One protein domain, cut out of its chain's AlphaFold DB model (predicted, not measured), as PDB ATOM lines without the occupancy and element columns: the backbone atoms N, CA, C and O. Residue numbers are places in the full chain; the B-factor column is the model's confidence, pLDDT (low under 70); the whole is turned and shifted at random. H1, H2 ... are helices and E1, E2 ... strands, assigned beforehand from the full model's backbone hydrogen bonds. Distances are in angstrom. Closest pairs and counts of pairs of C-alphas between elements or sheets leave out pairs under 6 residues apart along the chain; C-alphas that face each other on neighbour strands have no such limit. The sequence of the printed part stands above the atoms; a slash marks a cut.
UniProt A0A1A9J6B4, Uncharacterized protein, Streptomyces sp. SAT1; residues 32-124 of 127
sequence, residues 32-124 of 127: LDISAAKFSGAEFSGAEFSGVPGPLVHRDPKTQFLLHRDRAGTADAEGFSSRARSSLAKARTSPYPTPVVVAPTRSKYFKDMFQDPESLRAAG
ATOM      1  N   LEU A  32     138.786 182.369 195.038       91.19
ATOM      2  CA  LEU A  32     139.033 181.172 195.838       91.19
ATOM      3  C   LEU A  32     140.332 180.490 195.397       91.19
ATOM      4  O   LEU A  32     140.607 180.389 194.203       91.19
ATOM      5  N   ASP A  33     141.107 179.987 196.353       94.00
ATOM      6  CA  ASP A  33     142.266 179.137 196.092       94.00
ATOM      7  C   ASP A  33     142.083 177.780 196.765       94.00
ATOM      8  O   ASP A  33     142.003 177.678 197.989       94.00
ATOM      9  N   ILE A  34     141.998 176.738 195.945       92.69
ATOM     10  CA  ILE A  34     141.911 175.343 196.376       92.69
ATOM     11  C   ILE A  34     143.038 174.496 195.780       92.69
ATOM     12  O   ILE A  34     143.026 173.277 195.930       92.69
ATOM     13  N   SER A  35     144.044 175.112 195.158       92.88
ATOM     14  CA  SER A  35     145.136 174.410 194.470       92.88
ATOM     15  C   SER A  35     145.872 173.395 195.357       92.88
ATOM     16  O   SER A  35     146.190 172.295 194.914       92.88
ATOM     17  N   ALA A  36     146.076 173.717 196.637       92.38
ATOM     18  CA  ALA A  36     146.718 172.838 197.617       92.38
ATOM     19  C   ALA A  36     145.725 172.026 198.477       92.38
ATOM     20  O   ALA A  36     146.140 171.252 199.348       92.38
ATOM     21  N   ALA A  37     144.416 172.209 198.278       88.88
ATOM     22  CA  ALA A  37     143.396 171.583 199.107       88.88
ATOM     23  C   ALA A  37     143.331 170.067 198.866       88.88
ATOM     24  O   ALA A  37     143.347 169.576 197.737       88.88
ATOM     25  N   LYS A  38     143.229 169.304 199.960       84.62
ATOM     26  CA  LYS A  38     143.135 167.840 199.932       84.62
ATOM     27  C   LYS A  38     141.760 167.392 200.401       84.62
ATOM     28  O   LYS A  38     141.457 167.458 201.592       84.62
ATOM     29  N   PHE A  39     140.956 166.885 199.477       84.44
ATOM     30  CA  PHE A  39     139.576 166.488 199.740       84.44
ATOM     31  C   PHE A  39     139.490 164.999 200.084       84.44
ATOM     32  O   PHE A  39     140.035 164.155 199.371       84.44
ATOM     33  N   SER A  40     138.814 164.671 201.186       76.62
ATOM     34  CA  SER A  40     138.607 163.291 201.652       76.62
ATOM     35  C   SER A  40     137.350 162.626 201.097       76.62
ATOM     36  O   SER A  40     137.263 161.408 201.181       76.62
ATOM     37  N   GLY A  41     136.429 163.393 200.496       62.91
ATOM     38  CA  GLY A  41     135.216 162.884 199.847       62.91
ATOM     39  C   GLY A  41     134.360 162.032 200.786       62.91
ATOM     40  O   GLY A  41     134.429 160.809 200.729       62.91
ATOM     41  N   ALA A  42     133.572 162.664 201.660       46.16
ATOM     42  CA  ALA A  42     132.691 161.937 202.581       46.16
ATOM     43  C   ALA A  42     131.443 161.350 201.896       46.16
ATOM     44  O   ALA A  42     130.834 160.430 202.431       46.16
ATOM     45  N   GLU A  43     131.088 161.817 200.696       50.16
ATOM     46  CA  GLU A  43     129.924 161.334 199.957       50.16
ATOM     47  C   GLU A  43     130.292 161.089 198.492       50.16
ATOM     48  O   GLU A  43     131.176 161.743 197.933       50.16
ATOM     49  N   PHE A  44     129.626 160.107 197.880       45.12
ATOM     50  CA  PHE A  44     129.858 159.535 196.545       45.12
ATOM     51  C   PHE A  44     129.829 160.535 195.360       45.12
ATOM     52  O   PHE A  44     129.890 160.116 194.206       45.12
ATOM     53  N   SER A  45     129.752 161.838 195.630       52.97
ATOM     54  CA  SER A  45     129.666 162.958 194.689       52.97
ATOM     55  C   SER A  45     130.929 163.830 194.607       52.97
ATOM     56  O   SER A  45     130.996 164.680 193.726       52.97
ATOM     57  N   GLY A  46     131.939 163.630 195.464       59.06
ATOM     58  CA  GLY A  46     133.111 164.520 195.494       59.06
ATOM     59  C   GLY A  46     132.768 165.939 195.977       59.06
ATOM     60  O   GLY A  46     131.631 166.229 196.340       59.06
ATOM     61  N   ALA A  47     133.769 166.821 196.046       68.81
ATOM     62  CA  ALA A  47     133.528 168.231 196.360       68.81
ATOM     63  C   ALA A  47     133.245 169.003 195.066       68.81
ATOM     64  O   ALA A  47     133.954 168.842 194.073       68.81
ATOM     65  N   GLU A  48     132.224 169.853 195.083       73.19
ATOM     66  CA  GLU A  48     131.823 170.663 193.935       73.19
ATOM     67  C   GLU A  48     131.696 172.123 194.361       73.19
ATOM     68  O   GLU A  48     131.068 172.440 195.374       73.19
ATOM     69  N   PHE A  49     132.270 173.025 193.567       81.00
ATOM     70  CA  PHE A  49     132.210 174.461 193.807       81.00
ATOM     71  C   PHE A  49     131.400 175.120 192.695       81.00
ATOM     72  O   PHE A  49     131.893 175.396 191.603       81.00
ATOM     73  N   SER A  50     130.126 175.369 192.998       75.50
ATOM     74  CA  SER A  50     129.155 176.027 192.115       75.50
ATOM     75  C   SER A  50     128.790 177.446 192.570       75.50
ATOM     76  O   SER A  50     127.925 178.085 191.978       75.50
ATOM     77  N   GLY A  51     129.417 177.935 193.646       78.44
ATOM     78  CA  GLY A  51     129.181 179.268 194.214       78.44
ATOM     79  C   GLY A  51     130.081 180.370 193.648       78.44
ATOM     80  O   GLY A  51     129.750 181.543 193.793       78.44
ATOM     81  N   VAL A  52     131.169 179.998 192.971       85.25
ATOM     82  CA  VAL A  52     132.195 180.913 192.455       85.25
ATOM     83  C   VAL A  52     132.379 180.663 190.954       85.25
ATOM     84  O   VAL A  52     132.391 179.497 190.550       85.25
ATOM     85  N   PRO A  53     132.539 181.707 190.118       88.94
ATOM     86  CA  PRO A  53     132.925 181.528 188.723       88.94
ATOM     87  C   PRO A  53     134.229 180.733 188.604       88.94
ATOM     88  O   PRO A  53     135.241 181.118 189.184       88.94
ATOM     89  N   GLY A  54     134.223 179.660 187.813       90.56
ATOM     90  CA  GLY A  54     135.387 178.788 187.623       90.56
ATOM     91  C   GLY A  54     136.718 179.487 187.324       90.56
ATOM     92  O   GLY A  54     137.706 179.125 187.957       90.56
ATOM     93  N   PRO A  55     136.780 180.510 186.442       91.56
ATOM     94  CA  PRO A  55     138.031 181.207 186.141       91.56
ATOM     95  C   PRO A  55     138.623 181.962 187.339       91.56
ATOM     96  O   PRO A  55     139.823 182.204 187.366       91.56
ATOM     97  N   LEU A  56     137.805 182.296 188.344       94.06
ATOM     98  CA  LEU A  56     138.246 182.955 189.579       94.06
ATOM     99  C   LEU A  56     138.702 181.960 190.657       94.06
ATOM    100  O   LEU A  56     139.090 182.377 191.753       94.06
ATOM    101  N   VAL A  57     138.637 180.656 190.372       93.56
ATOM    102  CA  VAL A  57     139.107 179.599 191.266       93.56
ATOM    103  C   VAL A  57     140.505 179.162 190.839       93.56
ATOM    104  O   VAL A  57     140.691 178.513 189.808       93.56
ATOM    105  N   HIS A  58     141.504 179.471 191.665       95.56
ATOM    106  CA  HIS A  58     142.831 178.887 191.511       95.56
ATOM    107  C   HIS A  58     142.803 177.436 191.985       95.56
ATOM    108  O   HIS A  58     142.421 177.146 193.121       95.56
ATOM    109  N   ARG A  59     143.165 176.524 191.086       94.19
ATOM    110  CA  ARG A  59     142.912 175.092 191.228       94.19
ATOM    111  C   ARG A  59     144.094 174.274 190.727       94.19
ATOM    112  O   ARG A  59     144.862 174.749 189.893       94.19
ATOM    113  N   ASP A  60     144.197 173.038 191.199       95.25
ATOM    114  CA  ASP A  60     145.076 172.037 190.596       95.25
ATOM    115  C   ASP A  60     144.348 171.370 189.421       95.25
ATOM    116  O   ASP A  60     143.475 170.531 189.661       95.25
ATOM    117  N   PRO A  61     144.699 171.675 188.157       93.94
ATOM    118  CA  PRO A  61     144.005 171.103 187.009       93.94
ATOM    119  C   PRO A  61     144.128 169.581 186.972       93.94
ATOM    120  O   PRO A  61     143.300 168.921 186.366       93.94
ATOM    121  N   LYS A  62     145.107 168.962 187.642       93.31
ATOM    122  CA  LYS A  62     145.209 167.501 187.635       93.31
ATOM    123  C   LYS A  62     144.075 166.829 188.384       93.31
ATOM    124  O   LYS A  62     143.773 165.696 188.052       93.31
ATOM    125  N   THR A  63     143.486 167.475 189.388       92.06
ATOM    126  CA  THR A  63     142.503 166.848 190.287       92.06
ATOM    127  C   THR A  63     141.226 167.669 190.463       92.06
ATOM    128  O   THR A  63     140.258 167.187 191.052       92.06
ATOM    129  N   GLN A  64     141.201 168.893 189.938       93.75
ATOM    130  CA  GLN A  64     140.140 169.879 190.099       93.75
ATOM    131  C   GLN A  64     139.804 170.444 188.717       93.75
ATOM    132  O   GLN A  64     140.576 171.189 188.114       93.75
ATOM    133  N   PHE A  65     138.642 170.055 188.216       94.50
ATOM    134  CA  PHE A  65     138.254 170.177 186.820       94.50
ATOM    135  C   PHE A  65     137.232 171.295 186.657       94.50
ATOM    136  O   PHE A  65     136.349 171.443 187.505       94.50
ATOM    137  N   LEU A  66     137.306 172.054 185.564       95.00
ATOM    138  CA  LEU A  66     136.223 172.956 185.167       95.00
ATOM    139  C   LEU A  66     135.297 172.237 184.202       95.00
ATOM    140  O   LEU A  66     135.725 171.805 183.140       95.00
ATOM    141  N   LEU A  67     134.020 172.125 184.560       94.38
ATOM    142  CA  LEU A  67     133.003 171.562 183.673       94.38
ATOM    143  C   LEU A  67     132.336 172.680 182.896       94.38
ATOM    144  O   LEU A  67     131.780 173.589 183.495       94.38
ATOM    145  N   HIS A  68     132.311 172.590 181.575       95.31
ATOM    146  CA  HIS A  68     131.676 173.592 180.731       95.31
ATOM    147  C   HIS A  68     130.170 173.331 180.607       95.31
ATOM    148  O   HIS A  68     129.746 172.283 180.121       95.31
ATOM    149  N   ARG A  69     129.340 174.282 181.051       93.88
ATOM    150  CA  ARG A  69     127.871 174.171 181.062       93.88
ATOM    151  C   ARG A  69     127.275 174.049 179.660       93.88
ATOM    152  O   ARG A  69     126.346 173.270 179.467       93.88
ATOM    153  N   ASP A  70     127.789 174.809 178.702       95.00
ATOM    154  CA  ASP A  70     127.396 174.768 177.289       95.00
ATOM    155  C   ASP A  70     127.691 173.395 176.666       95.00
ATOM    156  O   ASP A  70     126.818 172.785 176.043       95.00
ATOM    157  N   ARG A  71     128.885 172.855 176.928       95.50
ATOM    158  CA  ARG A  71     129.284 171.515 176.471       95.50
ATOM    159  C   ARG A  71     128.472 170.426 177.167       95.50
ATOM    160  O   ARG A  71     127.968 169.515 176.521       95.50
ATOM    161  N   ALA A  72     128.244 170.556 178.473       93.06
ATOM    162  CA  ALA A  72     127.385 169.644 179.218       93.06
ATOM    163  C   ALA A  72     125.934 169.666 178.707       93.06
ATOM    164  O   ALA A  72     125.273 168.627 178.712       93.06
ATOM    165  N   GLY A  73     125.430 170.822 178.267       92.31
ATOM    166  CA  GLY A  73     124.080 170.990 177.724       92.31
ATOM    167  C   GLY A  73     123.834 170.251 176.408       92.31
ATOM    168  O   GLY A  73     122.698 169.869 176.142       92.31
ATOM    169  N   THR A  74     124.884 170.008 175.624       92.06
ATOM    170  CA  THR A  74     124.812 169.315 174.325       92.06
ATOM    171  C   THR A  74     125.338 167.880 174.371       92.06
ATOM    172  O   THR A  74     125.080 167.109 173.451       92.06
ATOM    173  N   ALA A  75     126.046 167.501 175.438       91.44
ATOM    174  CA  ALA A  75     126.612 166.168 175.599       91.44
ATOM    175  C   ALA A  75     125.543 165.071 175.733       91.44
ATOM    176  O   ALA A  75     124.622 165.181 176.554       91.44
ATOM    177  N   ASP A  76     125.737 163.972 175.003       90.00
ATOM    178  CA  ASP A  76     125.036 162.715 175.261       90.00
ATOM    179  C   ASP A  76     125.535 162.110 176.580       90.00
ATOM    180  O   ASP A  76     126.733 161.960 176.815       90.00
ATOM    181  N   ALA A  77     124.594 161.806 177.467       88.38
ATOM    182  CA  ALA A  77     124.875 161.318 178.804       88.38
ATOM    183  C   ALA A  77     124.979 159.783 178.867       88.38
ATOM    184  O   ALA A  77     125.561 159.272 179.826       88.38
ATOM    185  N   GLU A  78     124.429 159.051 177.892       87.00
ATOM    186  CA  GLU A  78     124.245 157.590 177.964       87.00
ATOM    187  C   GLU A  78     125.570 156.808 178.031       87.00
ATOM    188  O   GLU A  78     125.632 155.743 178.642       87.00
ATOM    189  N   GLY A  79     126.660 157.368 177.496       87.62
ATOM    190  CA  GLY A  79     128.002 156.772 177.552       87.62
ATOM    191  C   GLY A  79     128.757 156.973 178.873       87.62
ATOM    192  O   GLY A  79     129.834 156.405 179.052       87.62
ATOM    193  N   PHE A  80     128.228 157.773 179.802       93.00
ATOM    194  CA  PHE A  80     128.918 158.128 181.040       93.00
ATOM    195  C   PHE A  80     128.426 157.333 182.252       93.00
ATOM    196  O   PHE A  80     127.257 156.949 182.382       93.00
ATOM    197  N   SER A  81     129.330 157.154 183.219       92.38
ATOM    198  CA  SER A  81     128.991 156.582 184.521       92.38
ATOM    199  C   SER A  81     127.880 157.388 185.215       92.38
ATOM    200  O   SER A  81     127.663 158.569 184.936       92.38
ATOM    201  N   SER A  82     127.187 156.776 186.180       90.00
ATOM    202  CA  SER A  82     126.154 157.472 186.969       90.00
ATOM    203  C   SER A  82     126.688 158.740 187.666       90.00
ATOM    204  O   SER A  82     126.011 159.768 187.702       90.00
ATOM    205  N   ARG A  83     127.936 158.712 188.159       87.62
ATOM    206  CA  ARG A  83     128.568 159.873 188.810       87.62
ATOM    207  C   ARG A  83     128.903 160.974 187.807       87.62
ATOM    208  O   ARG A  83     128.542 162.120 188.049       87.62
ATOM    209  N   ALA A  84     129.491 160.630 186.661       90.75
ATOM    210  CA  ALA A  84     129.754 161.594 185.594       90.75
ATOM    211  C   ALA A  84     128.451 162.231 185.072       90.75
ATOM    212  O   ALA A  84     128.380 163.448 184.909       90.75
ATOM    213  N   ARG A  85     127.375 161.443 184.924       92.31
ATOM    214  CA  ARG A  85     126.035 161.959 184.602       92.31
ATOM    215  C   ARG A  85     125.492 162.911 185.666       92.31
ATOM    216  O   ARG A  85     124.897 163.928 185.316       92.31
ATOM    217  N   SER A  86     125.719 162.624 186.947       89.44
ATOM    218  CA  SER A  86     125.354 163.529 188.044       89.44
ATOM    219  C   SER A  86     126.101 164.864 187.942       89.44
ATOM    220  O   SER A  86     125.473 165.922 187.986       89.44
ATOM    221  N   SER A  87     127.415 164.840 187.697       89.75
ATOM    222  CA  SER A  87     128.201 166.061 187.485       89.75
ATOM    223  C   SER A  87     127.731 166.852 186.255       89.75
ATOM    224  O   SER A  87     127.603 168.073 186.333       89.75
ATOM    225  N   LEU A  88     127.383 166.179 185.151       91.88
ATOM    226  CA  LEU A  88     126.785 166.815 183.968       91.88
ATOM    227  C   LEU A  88     125.444 167.482 184.285       91.88
ATOM    228  O   LEU A  88     125.228 168.639 183.923       91.88
ATOM    229  N   ALA A  89     124.545 166.779 184.977       90.88
ATOM    230  CA  ALA A  89     123.240 167.311 185.359       90.88
ATOM    231  C   ALA A  89     123.373 168.582 186.212       90.88
ATOM    232  O   ALA A  89     122.655 169.558 185.994       90.88
ATOM    233  N   LYS A  90     124.340 168.605 187.133       87.88
ATOM    234  CA  LYS A  90     124.640 169.786 187.950       87.88
ATOM    235  C   LYS A  90     125.302 170.905 187.154       87.88
ATOM    236  O   LYS A  90     124.972 172.070 187.359       87.88
ATOM    237  N   ALA A  91     126.191 170.585 186.215       90.81
ATOM    238  CA  ALA A  91     126.774 171.588 185.329       90.81
ATOM    239  C   ALA A  91     125.694 172.285 184.484       90.81
ATOM    240  O   ALA A  91     125.701 173.509 184.370       90.81
ATOM    241  N   ARG A  92     124.706 171.534 183.977       91.50
ATOM    242  CA  ARG A  92     123.568 172.065 183.200       91.50
ATOM    243  C   ARG A  92     122.729 173.082 183.975       91.50
ATOM    244  O   ARG A  92     122.262 174.059 183.385       91.50
ATOM    245  N   THR A  93     122.551 172.868 185.277       88.69
ATOM    246  CA  THR A  93     121.760 173.741 186.161       88.69
ATOM    247  C   THR A  93     122.598 174.791 186.891       88.69
ATOM    248  O   THR A  93     122.040 175.657 187.563       88.69
ATOM    249  N   SER A  94     123.926 174.755 186.743       87.25
ATOM    250  CA  SER A  94     124.838 175.702 187.380       87.25
ATOM    251  C   SER A  94     124.527 177.142 186.954       87.25
ATOM    252  O   SER A  94     124.360 177.407 185.759       87.25
ATOM    253  N   PRO A  95     124.512 178.111 187.889       84.06
ATOM    254  CA  PRO A  95     124.410 179.519 187.520       84.06
ATOM    255  C   PRO A  95     125.623 179.957 186.683       84.06
ATOM    256  O   PRO A  95     125.472 180.694 185.708       84.06
ATOM    257  N   TYR A  96     126.809 179.425 186.995       87.12
ATOM    258  CA  TYR A  96     128.049 179.767 186.308       87.12
ATOM    259  C   TYR A  96     128.310 178.893 185.075       87.12
ATOM    260  O   TYR A  96     127.985 177.701 185.108       87.12
ATOM    261  N   PRO A  97     128.962 179.444 184.029       90.62
ATOM    262  CA  PRO A  97     129.332 178.695 182.826       90.62
ATOM    263  C   PRO A  97     130.299 177.541 183.087       90.62
ATOM    264  O   PRO A  97     130.293 176.570 182.342       90.62
ATOM    265  N   THR A  98     131.129 177.650 184.125       92.50
ATOM    266  CA  THR A  98     132.179 176.673 184.424       92.50
ATOM    267  C   THR A  98     132.263 176.372 185.925       92.50
ATOM    268  O   THR A  98     133.094 176.968 186.614       92.50
ATOM    269  N   PRO A  99     131.380 175.535 186.497       92.00
ATOM    270  CA  PRO A  99     131.548 175.043 187.866       92.00
ATOM    271  C   PRO A  99     132.796 174.159 188.014       92.00
ATOM    272  O   PRO A  99     133.215 173.497 187.063       92.00
ATOM    273  N   VAL A 100     133.360 174.114 189.226       92.38
ATOM    274  CA  VAL A 100     134.506 173.246 189.545       92.38
ATOM    275  C   VAL A 100     134.018 171.929 190.143       92.38
ATOM    276  O   VAL A 100     133.229 171.931 191.089       92.38
ATOM    277  N   VAL A 101     134.543 170.810 189.648       92.00
ATOM    278  CA  VAL A 101     134.358 169.468 190.221       92.00
ATOM    279  C   VAL A 101     135.706 168.935 190.685       92.00
ATOM    280  O   VAL A 101     136.705 169.063 189.982       92.00
ATOM    281  N   VAL A 102     135.751 168.329 191.872       90.50
ATOM    282  CA  VAL A 102     137.002 167.872 192.480       90.50
ATOM    283  C   VAL A 102     137.024 166.366 192.686       90.50
ATOM    284  O   VAL A 102     136.162 165.797 193.361       90.50
ATOM    285  N   ALA A 103     138.085 165.733 192.188       91.06
ATOM    286  CA  ALA A 103     138.425 164.360 192.510       91.06
ATOM    287  C   ALA A 103     139.087 164.288 193.905       91.06
ATOM    288  O   ALA A 103     140.142 164.889 194.131       91.06
ATOM    289  N   PRO A 104     138.505 163.558 194.876       89.12
ATOM    290  CA  PRO A 104     138.962 163.597 196.260       89.12
ATOM    291  C   PRO A 104     140.207 162.729 196.488       89.12
ATOM    292  O   PRO A 104     140.111 161.534 196.760       89.12
ATOM    293  N   THR A 105     141.388 163.344 196.424       90.19
ATOM    294  CA  THR A 105     142.704 162.676 196.518       90.19
ATOM    295  C   THR A 105     142.957 161.891 197.804       90.19
ATOM    296  O   THR A 105     143.812 161.010 197.820       90.19
ATOM    297  N   ARG A 106     142.230 162.177 198.892       89.06
ATOM    298  CA  ARG A 106     142.342 161.438 200.162       89.06
ATOM    299  C   ARG A 106     141.284 160.345 200.335       89.06
ATOM    300  O   ARG A 106     141.282 159.680 201.367       89.06
ATOM    301  N   SER A 107     140.389 160.162 199.365       87.75
ATOM    302  CA  SER A 107     139.401 159.083 199.394       87.75
ATOM    303  C   SER A 107     140.042 157.744 199.035       87.75
ATOM    304  O   SER A 107     140.849 157.654 198.109       87.75
ATOM    305  N   LYS A 108     139.613 156.662 199.697       88.69
ATOM    306  CA  LYS A 108     139.982 155.290 199.299       88.69
ATOM    307  C   LYS A 108     139.460 154.908 197.906       88.69
ATOM    308  O   LYS A 108     140.004 154.002 197.287       88.69
ATOM    309  N   TYR A 109     138.445 155.619 197.409       86.69
ATOM    310  CA  TYR A 109     137.860 155.441 196.076       86.69
ATOM    311  C   TYR A 109     138.413 156.430 195.045       86.69
ATOM    312  O   TYR A 109     137.831 156.576 193.973       86.69
ATOM    313  N   PHE A 110     139.511 157.137 195.353       88.81
ATOM    314  CA  PHE A 110     140.056 158.184 194.487       88.81
ATOM    315  C   PHE A 110     140.224 157.719 193.041       88.81
ATOM    316  O   PHE A 110     139.757 158.406 192.145       88.81
ATOM    317  N   LYS A 111     140.828 156.545 192.813       89.81
ATOM    318  CA  LYS A 111     141.058 156.023 191.457       89.81
ATOM    319  C   LYS A 111     139.763 155.926 190.656       89.81
ATOM    320  O   LYS A 111     139.720 156.416 189.537       89.81
ATOM    321  N   ASP A 112     138.713 155.367 191.251       87.75
ATOM    322  CA  ASP A 112     137.421 155.200 190.585       87.75
ATOM    323  C   ASP A 112     136.725 156.546 190.380       87.75
ATOM    324  O   ASP A 112     136.126 156.780 189.339       87.75
ATOM    325  N   MET A 113     136.790 157.433 191.377       87.75
ATOM    326  CA  MET A 113     136.192 158.771 191.307       87.75
ATOM    327  C   MET A 113     136.946 159.705 190.360       87.75
ATOM    328  O   MET A 113     136.369 160.677 189.898       87.75
ATOM    329  N   PHE A 114     138.223 159.435 190.091       92.06
ATOM    330  CA  PHE A 114     139.055 160.199 189.171       92.06
ATOM    331  C   PHE A 114     138.726 159.895 187.706       92.06
ATOM    332  O   PHE A 114     138.802 160.787 186.869       92.06
ATOM    333  N   GLN A 115     138.298 158.664 187.403       93.00
ATOM    334  CA  GLN A 115     137.903 158.269 186.045       93.00
ATOM    335  C   GLN A 115     136.707 159.067 185.523       93.00
ATOM    336  O   GLN A 115     136.616 159.334 184.330       93.00
ATOM    337  N   ASP A 116     135.797 159.476 186.406       91.50
ATOM    338  CA  ASP A 116     134.597 160.211 186.013       91.50
ATOM    339  C   ASP A 116     134.925 161.596 185.417       91.50
ATOM    340  O   ASP A 116     134.592 161.820 184.251       91.50
ATOM    341  N   PRO A 117     135.609 162.521 186.122       92.06
ATOM    342  CA  PRO A 117     136.000 163.799 185.539       92.06
ATOM    343  C   PRO A 117     137.029 163.654 184.407       92.06
ATOM    344  O   PRO A 117     136.984 164.440 183.463       92.06
ATOM    345  N   GLU A 118     137.892 162.630 184.425       95.38
ATOM    346  CA  GLU A 118     138.780 162.328 183.290       95.38
ATOM    347  C   GLU A 118     138.002 161.936 182.031       95.38
ATOM    348  O   GLU A 118     138.319 162.412 180.945       95.38
ATOM    349  N   SER A 119     136.951 161.121 182.151       95.06
ATOM    350  CA  SER A 119     136.108 160.757 181.007       95.06
ATOM    351  C   SER A 119     135.400 161.979 180.411       95.06
ATOM    352  O   SER A 119     135.314 162.121 179.191       95.06
ATOM    353  N   LEU A 120     134.968 162.912 181.265       94.94
ATOM    354  CA  LEU A 120     134.383 164.185 180.842       94.94
ATOM    355  C   LEU A 120     135.421 165.086 180.161       94.94
ATOM    356  O   LEU A 120     135.099 165.737 179.166       94.94
ATOM    357  N   ARG A 121     136.667 165.102 180.650       95.69
ATOM    358  CA  ARG A 121     137.788 165.793 179.996       95.69
ATOM    359  C   ARG A 121     138.101 165.183 178.631       95.69
ATOM    360  O   ARG A 121     138.237 165.918 177.660       95.69
ATOM    361  N   ALA A 122     138.161 163.857 178.532       96.00
ATOM    362  CA  ALA A 122     138.416 163.146 177.278       96.00
ATOM    363  C   ALA A 122     137.335 163.419 176.219       96.00
ATOM    364  O   ALA A 122     137.639 163.515 175.033       96.00
ATOM    365  N   ALA A 123     136.085 163.616 176.646       94.81
ATOM    366  CA  ALA A 123     134.981 164.040 175.786       94.81
ATOM    367  C   ALA A 123     134.974 165.552 175.469       94.81
ATOM    368  O   ALA A 123     134.055 166.043 174.818       94.81
ATOM    369  N   GLY A 124     135.961 166.314 175.953       95.38
ATOM    370  CA  GLY A 124     136.059 167.762 175.766       95.38
ATOM    371  C   GLY A 124     135.071 168.578 176.603       95.38
ATOM    372  O   GLY A 124     134.963 169.786 176.408       95.38
TER     373      GLY A 124
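AT A GLANCE: This is residues 32 to 124 of the 127 residues of an uncharacterized protein of Streptomyces sp. SAT1 (UniProt A0A1A9J6B4). A small sheet of three very short strands, E1, E3 and E2, sits near the middle, with H3 packed by part of its length on the E2 and E3 side and H2 grazing the sheet with residues 87 to 91. H1 packs on H2 at the end of the domain away from the long loops 32 to 46 and 50 to 63, which lead into E1 and from E1 to E2. The printed part has 93 residues, with three named helices and three named strands in the order E1, E2, H1, H2, E3, H3; the sheet is antiparallel. The class is mixed, helices and strands, with under half of the residues in named elements. The whole is compact, with a radius of gyration of the C-alphas of 12.1 A and spans of 32 by 28 by 21 A.

HOW THE PARTS SIT: Residues 32 to 33 form a short parallel pairing with residues 57 to 58. E1, residues 47 to 49, is an edge strand, antiparallel to the inner strand E3, residues 100 to 102, with N 49 and O 100 at 2.9 A. The other edge strand, E2, residues 64 to 66, is antiparallel to E3, with N 65 and O 101 at 2.8 A. H1, residues 69 to 74, is not on the sheet. It touches H2, residues 82 to 93, which takes part with residues 88 to 93 alone; the closest C-alphas, those of Arg 69 and Ala 91, are 5.1 A apart. H1 and H2 run opposite ways at a steep tilt of 67 degrees, only just short of about perpendicular. H2 is on the sheet but only grazes it. H3, residues 110 to 122, and the sheet make two layers, a helix on one face of a sheet. The closest C-alphas of H3 and E2, those of Pro 117 and Phe 65, are 6.9 A apart. H2 and H3 touch, through residues 83 to 84 and 116 to 120 alone, with the C-alphas of Ala 84 and Asp 116 closest at 5.1 A. Their tilt is steep, 53 degrees, the same way. H1 and H3 are apart. In H1 and H2 every O i to N i+4 pair is within hydrogen-bond range; in H3, 7 of 9 are.

IN THESE COORDINATES: E1 begins at C-alpha 47 (133.528, 168.231, 196.360) and measures 6.9 A, E2 7.0 A and E3 6.6 A. H1 measures 8.9 A. H2 measures 16.9 A, starting at C-alpha 82 (126.154, 157.472, 186.969). H3 measures 18.0 A and ends at C-alpha 122 (138.416, 163.146, 177.278).

THE WHOLE: The two C-alphas farthest apart, those of Ala 36 and Glu 78, are 33.5 A apart. The printed part has no cut. The link from E1 to E2 is long, and that from E2 to H1 is tight. The mean pLDDT of the printed part is 87.8, and residues 41 to 47, of which 47 belongs to E1, are under 70.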